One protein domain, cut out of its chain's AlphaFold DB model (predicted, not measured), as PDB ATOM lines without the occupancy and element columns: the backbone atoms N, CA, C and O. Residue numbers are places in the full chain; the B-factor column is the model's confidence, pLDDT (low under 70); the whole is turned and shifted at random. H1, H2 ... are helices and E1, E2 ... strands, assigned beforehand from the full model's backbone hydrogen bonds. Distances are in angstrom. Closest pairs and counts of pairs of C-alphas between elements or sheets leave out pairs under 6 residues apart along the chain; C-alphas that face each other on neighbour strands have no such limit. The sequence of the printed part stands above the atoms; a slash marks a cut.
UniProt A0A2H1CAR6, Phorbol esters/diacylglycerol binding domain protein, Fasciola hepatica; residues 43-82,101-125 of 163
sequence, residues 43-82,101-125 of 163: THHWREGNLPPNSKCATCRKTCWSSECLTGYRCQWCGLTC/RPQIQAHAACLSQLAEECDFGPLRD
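AT A GLANCE: This is residues 43 to 82 and 101 to 125 of the 163 residues of the protein "Phorbol esters/diacylglycerol binding domain protein" of Fasciola hepatica (UniProt A0A2H1CAR6). With little regular structure, this is mostly loop: the small hairpin E1 and E2 opens into a long link, residues 49 to 72, toward one end of the length, with H2 at the other. The 65 printed residues hold E1, E2, H1, H2 in order, class mixed, sheet E1 - E2 antiparallel. The whole is compact, radius of gyration of the C-alphas 11.1 A, spanning 36 by 24 by 17 A.

HOW THE PARTS SIT: Look at E1, residues 46 to 48, antiparallel to E2, residues 73 to 75: N 47 and O 74, 2.8 A apart, are within hydrogen-bond range. H1, residues 108 to 113, has 0 of 2 O i to N i+4 and 2 of 3 O i to N i+3 pairs within range; H2, residues 121 to 125, apart from H1, has 0 of 1 and 1 of 2.

IN THESE COORDINATES: Find C-alpha 46 at (-27.549, -27.224, -12.834); H1 runs 10.2 A, H2 8.7 A to C-alpha 125 at (-23.400, -27.216, -32.817).

THE WHOLE: Residues 83 to 100 are cut out, C-alphas 82 and 101 being 10.0 A apart; 13 printed residues have pLDDT under 70.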
ATOM      1  N   THR A  43     -33.353 -24.537 -20.287       79.12
ATOM      2  CA  THR A  43     -32.924 -24.068 -18.979       79.12
ATOM      3  C   THR A  43     -31.537 -24.593 -18.655       79.12
ATOM      4  O   THR A  43     -31.142 -25.668 -19.102       79.12
ATOM      5  N   HIS A  44     -30.745 -23.851 -17.890       81.75
ATOM      6  CA  HIS A  44     -29.446 -24.364 -17.463       81.75
ATOM      7  C   HIS A  44     -29.592 -25.680 -16.688       81.75
ATOM      8  O   HIS A  44     -30.295 -25.760 -15.683       81.75
ATOM      9  N   HIS A  45     -28.860 -26.711 -17.117       82.94
ATOM     10  CA  HIS A  45     -28.793 -27.961 -16.368       82.94
ATOM     11  C   HIS A  45     -27.810 -27.842 -15.202       82.94
ATOM     12  O   HIS A  45     -26.607 -28.086 -15.355       82.94
ATOM     13  N   TRP A  46     -28.325 -27.422 -14.049       84.31
ATOM     14  CA  TRP A  46     -27.549 -27.224 -12.834       84.31
ATOM     15  C   TRP A  46     -27.174 -28.543 -12.164       84.31
ATOM     16  O   TRP A  46     -27.988 -29.451 -12.008       84.31
ATOM     17  N   ARG A  47     -25.919 -28.629 -11.734       86.25
ATOM     18  CA  ARG A  47     -25.410 -29.676 -10.852       86.25
ATOM     19  C   ARG A  47     -24.740 -29.023  -9.662       86.25
ATOM     20  O   ARG A  47     -23.998 -28.057  -9.827       86.25
ATOM     21  N   GLU A  48     -25.034 -29.547  -8.485       87.00
ATOM     22  CA  GLU A  48     -24.474 -29.067  -7.232       87.00
ATOM     23  C   GLU A  48     -23.056 -29.613  -7.026       87.00
ATOM     24  O   GLU A  48     -22.783 -30.791  -7.269       87.00
ATOM     25  N   GLY A  49     -22.151 -28.739  -6.596       80.44
ATOM     26  CA  GLY A  49     -20.784 -29.068  -6.229       80.44
ATOM     27  C   GLY A  49     -19.858 -29.452  -7.389       80.44
ATOM     28  O   GLY A  49     -20.103 -29.176  -8.567       80.44
ATOM     29  N   ASN A  50     -18.722 -30.054  -7.013       76.75
ATOM     30  CA  ASN A  50     -17.617 -30.422  -7.906       76.75
ATOM     31  C   ASN A  50     -17.142 -29.251  -8.793       76.75
ATOM     32  O   ASN A  50     -16.912 -29.390  -9.997       76.75
ATOM     33  N   LEU A  51     -17.070 -28.050  -8.227       80.12
ATOM     34  CA  LEU A  51     -16.543 -26.895  -8.934       80.12
ATOM     35  C   LEU A  51     -15.008 -26.968  -8.914       80.12
ATOM     36  O   LEU A  51     -14.426 -27.397  -7.924       80.12
ATOM     37  N   PRO A  52     -14.303 -26.564  -9.979       78.56
ATOM     38  CA  PRO A  52     -12.856 -26.434  -9.912       78.56
ATOM     39  C   PRO A  52     -12.424 -25.490  -8.771       78.56
ATOM     40  O   PRO A  52     -13.140 -24.535  -8.446       78.56
ATOM     41  N   PRO A  53     -11.237 -25.689  -8.179       77.62
ATOM     42  CA  PRO A  53     -10.704 -24.750  -7.202       77.62
ATOM     43  C   PRO A  53     -10.617 -23.335  -7.798       77.62
ATOM     44  O   PRO A  53     -10.314 -23.164  -8.980       77.62
ATOM     45  N   ASN A  54     -10.904 -22.318  -6.977       81.12
ATOM     46  CA  ASN A  54     -10.989 -20.897  -7.363       81.12
ATOM     47  C   ASN A  54     -12.138 -20.528  -8.324       81.12
ATOM     48  O   ASN A  54     -12.079 -19.498  -9.002       81.12
ATOM     49  N   SER A  55     -13.199 -21.336  -8.369       83.62
ATOM     50  CA  SER A  55     -14.434 -21.005  -9.091       83.62
ATOM     51  C   SER A  55     -15.088 -19.733  -8.559       83.62
ATOM     52  O   SER A  55     -15.211 -19.556  -7.344       83.62
ATOM     53  N   LYS A  56     -15.528 -18.854  -9.464       86.12
ATOM     54  CA  LYS A  56     -16.165 -17.574  -9.128       86.12
ATOM     55  C   LYS A  56     -17.622 -17.573  -9.564       86.12
ATOM     56  O   LYS A  56     -17.948 -18.021 -10.659       86.12
ATOM     57  N   CYS A  57     -18.482 -17.017  -8.720       86.81
ATOM     58  CA  CYS A  57     -19.898 -16.860  -9.016       86.81
ATOM     59  C   CYS A  57     -20.104 -15.897 -10.193       86.81
ATOM     60  O   CYS A  57     -19.563 -14.792 -10.189       86.81
ATOM     61  N   ALA A  58     -20.925 -16.278 -11.167       85.38
ATOM     62  CA  ALA A  58     -21.272 -15.446 -12.314       85.38
ATOM     63  C   ALA A  58     -22.003 -14.158 -11.897       85.38
ATOM     64  O   ALA A  58     -21.829 -13.126 -12.542       85.38
ATOM     65  N   THR A  59     -22.751 -14.197 -10.789       86.00
ATOM     66  CA  THR A  59     -23.494 -13.037 -10.278       86.00
ATOM     67  C   THR A  59     -22.639 -12.142  -9.395       86.00
ATOM     68  O   THR A  59     -22.398 -10.983  -9.714       86.00
ATOM     69  N   CYS A  60     -22.156 -12.670  -8.266       87.25
ATOM     70  CA  CYS A  60     -21.506 -11.853  -7.239       87.25
ATOM     71  C   CYS A  60     -19.974 -11.815  -7.360       87.25
ATOM     72  O   CYS A  60     -19.322 -11.122  -6.583       87.25
ATOM     73  N   ARG A  61     -19.384 -12.580  -8.293       85.50
ATOM     74  CA  ARG A  61     -17.931 -12.740  -8.528       85.50
ATOM     75  C   ARG A  61     -17.097 -13.243  -7.344       85.50
ATOM     76  O   ARG A  61     -15.890 -13.433  -7.500       85.50
ATOM     77  N   LYS A  62     -17.716 -13.499  -6.190       86.75
ATOM     78  CA  LYS A  62     -17.082 -14.134  -5.030       86.75
ATOM     79  C   LYS A  62     -16.814 -15.608  -5.317       86.75
ATOM     80  O   LYS A  62     -17.490 -16.217  -6.151       86.75
ATOM     81  N   THR A  63     -15.848 -16.180  -4.608       85.94
ATOM     82  CA  THR A  63     -15.545 -17.610  -4.685       85.94
ATOM     83  C   THR A  63     -16.788 -18.420  -4.312       85.94
ATOM     84  O   THR A  63     -17.434 -18.146  -3.299       85.94
ATOM     85  N   CYS A  64     -17.166 -19.374  -5.161       84.44
ATOM     86  CA  CYS A  64     -18.356 -20.213  -4.979       84.44
ATOM     87  C   CYS A  64     -18.031 -21.697  -4.789       84.44
ATOM     88  O   CYS A  64     -18.928 -22.520  -4.902       84.44
ATOM     89  N   TRP A  65     -16.774 -22.022  -4.482       82.75
ATOM     90  CA  TRP A  65     -16.263 -23.375  -4.258       82.75
ATOM     91  C   TRP A  65     -15.829 -23.589  -2.804       82.75
ATOM     92  O   TRP A  65     -15.302 -22.663  -2.186       82.75
ATOM     93  N   SER A  66     -15.985 -24.820  -2.315       77.75
ATOM     94  CA  SER A  66     -15.459 -25.309  -1.040       77.75
ATOM     95  C   SER A  66     -14.910 -26.730  -1.211       77.75
ATOM     96  O   SER A  66     -15.458 -27.517  -1.980       77.75
ATOM     97  N   SER A  67     -13.823 -27.057  -0.505       77.94
ATOM     98  CA  SER A  67     -13.268 -28.417  -0.417       77.94
ATOM     99  C   SER A  67     -13.915 -29.268   0.678       77.94
ATOM    100  O   SER A  67     -13.732 -30.480   0.690       77.94
ATOM    101  N   GLU A  68     -14.641 -28.640   1.602       78.81
ATOM    102  CA  GLU A  68     -15.215 -29.291   2.787       78.81
ATOM    103  C   GLU A  68     -16.671 -29.708   2.562       78.81
ATOM    104  O   GLU A  68     -17.177 -30.625   3.206       78.81
ATOM    105  N   CYS A  69     -17.358 -29.050   1.628       74.00
ATOM    106  CA  CYS A  69     -18.751 -29.321   1.315       74.00
ATOM    107  C   CYS A  69     -19.068 -28.996  -0.149       74.00
ATOM    108  O   CYS A  69     -18.446 -28.133  -0.772       74.00
ATOM    109  N   LEU A  70     -20.053 -29.701  -0.712       74.81
ATOM    110  CA  LEU A  70     -20.557 -29.448  -2.061       74.81
ATOM    111  C   LEU A  70     -21.337 -28.128  -2.067       74.81
ATOM    112  O   LEU A  70     -22.552 -28.117  -1.943       74.81
ATOM    113  N   THR A  71     -20.632 -27.003  -2.180       74.19
ATOM    114  CA  THR A  71     -21.252 -25.674  -2.245       74.19
ATOM    115  C   THR A  71     -21.247 -25.146  -3.668       74.19
ATOM    116  O   THR A  71     -20.213 -25.180  -4.336       74.19
ATOM    117  N   GLY A  72     -22.379 -24.585  -4.092       83.19
ATOM    118  CA  GLY A  72     -22.526 -23.906  -5.377       83.19
ATOM    119  C   GLY A  72     -22.979 -24.823  -6.513       83.19
ATOM    120  O   GLY A  72     -22.879 -26.043  -6.446       83.19
ATOM    121  N   TYR A  73     -23.493 -24.213  -7.573       86.88
ATOM    122  CA  TYR A  73     -24.061 -24.872  -8.741       86.88
ATOM    123  C   TYR A  73     -23.232 -24.556  -9.981       86.88
ATOM    124  O   TYR A  73     -22.824 -23.413 -10.181       86.88
ATOM    125  N   ARG A  74     -23.020 -25.552 -10.843       85.62
ATOM    126  CA  ARG A  74     -22.465 -25.389 -12.197       85.62
ATOM    127  C   ARG A  74     -23.456 -25.855 -13.244       85.62
ATOM    128  O   ARG A  74     -24.126 -26.868 -13.057       85.62
ATOM    129  N   CYS A  75     -23.506 -25.163 -14.374       83.94
ATOM    130  CA  CYS A  75     -24.255 -25.656 -15.521       83.94
ATOM    131  C   CYS A  75     -23.425 -26.711 -16.270       83.94
ATOM    132  O   CYS A  75     -22.322 -26.415 -16.725       83.94
ATOM    133  N   GLN A  76     -23.951 -27.926 -16.450       78.75
ATOM    134  CA  GLN A  76     -23.249 -29.000 -17.169       78.75
ATOM    135  C   GLN A  76     -23.124 -28.716 -18.674       78.75
ATOM    136  O   GLN A  76     -22.156 -29.130 -19.305       78.75
ATOM    137  N   TRP A  77     -24.085 -27.993 -19.247       76.75
ATOM    138  CA  TRP A  77     -24.102 -27.674 -20.676       76.75
ATOM    139  C   TRP A  77     -23.175 -26.507 -21.020       76.75
ATOM    140  O   TRP A  77     -22.519 -26.512 -22.056       76.75
ATOM    141  N   CYS A  78     -23.044 -25.531 -20.119       74.38
ATOM    142  CA  CYS A  78     -22.082 -24.435 -20.268       74.38
ATOM    143  C   CYS A  78     -20.694 -24.773 -19.696       74.38
ATOM    144  O   CYS A  78     -19.737 -24.048 -19.949       74.38
ATOM    145  N   GLY A  79     -20.591 -25.850 -18.913       64.88
ATOM    146  CA  GLY A  79     -19.407 -26.250 -18.149       64.88
ATOM    147  C   GLY A  79     -18.338 -26.997 -18.941       64.88
ATOM    148  O   GLY A  79     -17.331 -27.398 -18.361       64.88
ATOM    149  N   LEU A  80     -18.509 -27.174 -20.253       57.28
ATOM    150  CA  LEU A  80     -17.437 -27.678 -21.108       57.28
ATOM    151  C   LEU A  80     -16.370 -26.600 -21.266       57.28
ATOM    152  O   LEU A  80     -16.391 -25.769 -22.174       57.28
ATOM    153  N   THR A  81     -15.407 -26.631 -20.354       46.78
ATOM    154  CA  THR A  81     -14.126 -25.967 -20.524       46.78
ATOM    155  C   THR A  81     -13.440 -26.517 -21.762       46.78
ATOM    156  O   THR A  81     -12.702 -27.495 -21.692       46.78
ATOM    157  N   CYS A  82     -13.579 -25.817 -22.883       42.81
ATOM    158  CA  CYS A  82     -12.503 -25.762 -23.862       42.81
ATOM    159  C   CYS A  82     -11.360 -24.954 -23.224       42.81
ATOM    160  O   CYS A  82     -11.114 -23.795 -23.549       42.81
ATOM    161  N   ARG A 101     -16.856 -17.361 -23.299       57.34
ATOM    162  CA  ARG A 101     -17.902 -17.512 -22.286       57.34
ATOM    163  C   ARG A 101     -17.298 -18.100 -21.008       57.34
ATOM    164  O   ARG A 101     -16.668 -19.158 -21.079       57.34
ATOM    165  N   PRO A 102     -17.461 -17.438 -19.853       59.12
ATOM    166  CA  PRO A 102     -17.018 -17.994 -18.587       59.12
ATOM    167  C   PRO A 102     -17.857 -19.228 -18.237       59.12
ATOM    168  O   PRO A 102     -19.035 -19.316 -18.588       59.12
ATOM    169  N   GLN A 103     -17.242 -20.183 -17.537       70.19
ATOM    170  CA  GLN A 103     -17.976 -21.277 -16.903       70.19
ATOM    171  C   GLN A 103     -19.059 -20.676 -16.008       70.19
ATOM    172  O   GLN A 103     -18.764 -19.833 -15.162       70.19
ATOM    173  N   ILE A 104     -20.305 -21.098 -16.203       79.31
ATOM    174  CA  ILE A 104     -21.416 -20.555 -15.432       79.31
ATOM    175  C   ILE A 104     -21.518 -21.336 -14.125       79.31
ATOM    176  O   ILE A 104     -21.897 -22.512 -14.108       79.31
ATOM    177  N   GLN A 105     -21.132 -20.663 -13.044       86.38
ATOM    178  CA  GLN A 105     -21.116 -21.180 -11.682       86.38
ATOM    179  C   GLN A 105     -21.796 -20.158 -10.772       86.38
ATOM    180  O   GLN A 105     -21.594 -18.960 -10.958       86.38
ATOM    181  N   ALA A 106     -22.587 -20.586  -9.796       87.31
ATOM    182  CA  ALA A 106     -23.318 -19.675  -8.918       87.31
ATOM    183  C   ALA A 106     -23.480 -20.247  -7.507       87.31
ATOM    184  O   ALA A 106     -23.489 -21.458  -7.316       87.31
ATOM    185  N   HIS A 107     -23.627 -19.384  -6.504       90.31
ATOM    186  CA  HIS A 107     -24.125 -19.813  -5.193       90.31
ATOM    187  C   HIS A 107     -25.597 -20.228  -5.295       90.31
ATOM    188  O   HIS A 107     -26.308 -19.731  -6.165       90.31
ATOM    189  N   ALA A 108     -26.074 -21.051  -4.357       85.75
ATOM    190  CA  ALA A 108     -27.493 -21.406  -4.246       85.75
ATOM    191  C   ALA A 108     -28.401 -20.165  -4.231       85.75
ATOM    192  O   ALA A 108     -29.338 -20.058  -5.014       85.75
ATOM    193  N   ALA A 109     -28.044 -19.174  -3.409       87.12
ATOM    194  CA  ALA A 109     -28.778 -17.917  -3.288       87.12
ATOM    195  C   ALA A 109     -28.662 -16.998  -4.521       87.12
ATOM    196  O   ALA A 109     -29.491 -16.114  -4.703       87.12
ATOM    197  N   CYS A 110     -27.640 -17.180  -5.364       86.56
ATOM    198  CA  CYS A 110     -27.420 -16.357  -6.556       86.56
ATOM    199  C   CYS A 110     -28.049 -16.955  -7.820       86.56
ATOM    200  O   CYS A 110     -28.030 -16.297  -8.857       86.56
ATOM    201  N   LEU A 111     -28.575 -18.183  -7.752       84.62
ATOM    202  CA  LEU A 111     -29.082 -18.921  -8.907       84.62
ATOM    203  C   LEU A 111     -30.265 -18.216  -9.583       84.62
ATOM    204  O   LEU A 111     -30.333 -18.176 -10.806       84.62
ATOM    205  N   SER A 112     -31.145 -17.600  -8.789       84.88
ATOM    206  CA  SER A 112     -32.320 -16.850  -9.258       84.88
ATOM    207  C   SER A 112     -31.983 -15.568 -10.021       84.88
ATOM    208  O   SER A 112     -32.840 -15.006 -10.690       84.88
ATOM    209  N   GLN A 113     -30.744 -15.086  -9.915       84.44
ATOM    210  CA  GLN A 113     -30.279 -13.873 -10.592       84.44
ATOM    211  C   GLN A 113     -29.598 -14.175 -11.934       84.44
ATOM    212  O   GLN A 113     -29.163 -13.249 -12.619       84.44
ATOM    213  N   LEU A 114     -29.449 -15.451 -12.303       79.31
ATOM    214  CA  LEU A 114     -28.882 -15.842 -13.590       79.31
ATOM    215  C   LEU A 114     -29.964 -15.867 -14.666       79.31
ATOM    216  O   LEU A 114     -31.123 -16.170 -14.397       79.31
ATOM    217  N   ALA A 115     -29.556 -15.594 -15.907       73.69
ATOM    218  CA  ALA A 115     -30.412 -15.835 -17.059       73.69
ATOM    219  C   ALA A 115     -30.828 -17.311 -17.082       73.69
ATOM    220  O   ALA A 115     -29.992 -18.194 -16.907       73.69
ATOM    221  N   GLU A 116     -32.113 -17.578 -17.301       67.31
ATOM    222  CA  GLU A 116     -32.627 -18.950 -17.355       67.31
ATOM    223  C   GLU A 116     -32.260 -19.642 -18.674       67.31
ATOM    224  O   GLU A 116     -32.232 -20.867 -18.738       67.31
ATOM    225  N   GLU A 117     -31.944 -18.869 -19.716       73.94
ATOM    226  CA  GLU A 117     -31.672 -19.375 -21.058       73.94
ATOM    227  C   GLU A 117     -30.236 -19.885 -21.230       73.94
ATOM    228  O   GLU A 117     -29.253 -19.139 -21.246       73.94
ATOM    229  N   CYS A 118     -30.127 -21.189 -21.462       74.62
ATOM    230  CA  CYS A 118     -28.902 -21.890 -21.777       74.62
ATOM    231  C   CYS A 118     -28.708 -22.026 -23.291       74.62
ATOM    232  O   CYS A 118     -29.374 -22.799 -23.970       74.62
ATOM    233  N   ASP A 119     -27.672 -21.368 -23.803       68.38
ATOM    234  CA  ASP A 119     -27.225 -21.461 -25.199       68.38
ATOM    235  C   ASP A 119     -26.500 -22.780 -25.562       68.38
ATOM    236  O   ASP A 119     -25.842 -22.842 -26.601       68.38
ATOM    237  N   PHE A 120     -26.513 -23.795 -24.690       66.81
ATOM    238  CA  PHE A 120     -25.769 -25.071 -24.797       66.81
ATOM    239  C   PHE A 120     -24.238 -24.974 -24.914       66.81
ATOM    240  O   PHE A 120     -23.547 -25.990 -24.952       66.81
ATOM    241  N   GLY A 121     -23.679 -23.763 -24.944       70.00
ATOM    242  CA  GLY A 121     -22.237 -23.557 -25.023       70.00
ATOM    243  C   GLY A 121     -21.629 -24.223 -26.270       70.00
ATOM    244  O   GLY A 121     -22.174 -24.053 -27.362       70.00
ATOM    245  N   PRO A 122     -20.512 -24.966 -26.137       63.31
ATOM    246  CA  PRO A 122     -19.890 -25.711 -27.239       63.31
ATOM    247  C   PRO A 122     -20.765 -26.833 -27.808       63.31
ATOM    248  O   PRO A 122     -20.544 -27.277 -28.929       63.31
ATOM    249  N   LEU A 123     -21.760 -27.304 -27.045       64.12
ATOM    250  CA  LEU A 123     -22.661 -28.364 -27.495       64.12
ATOM    251  C   LEU A 123     -23.729 -27.843 -28.458       64.12
ATOM    252  O   LEU A 123     -24.417 -28.648 -29.072       64.12
ATOM    253  N   ARG A 124     -23.862 -26.519 -28.625       64.50
ATOM    254  CA  ARG A 124     -24.857 -25.906 -29.517       64.50
ATOM    255  C   ARG A 124     -24.798 -26.454 -30.942       64.50
ATOM    256  O   ARG A 124     -25.843 -26.605 -31.560       64.50
ATOM    257  N   ASP A 125     -23.603 -26.764 -31.436       56.28
ATOM    258  CA  ASP A 125     -23.400 -27.216 -32.817       56.28
ATOM    259  C   ASP A 125     -23.642 -28.721 -33.014       56.28
ATOM    260  O   ASP A 125     -23.735 -29.181 -34.151       56.28
TER     261      ASP A 125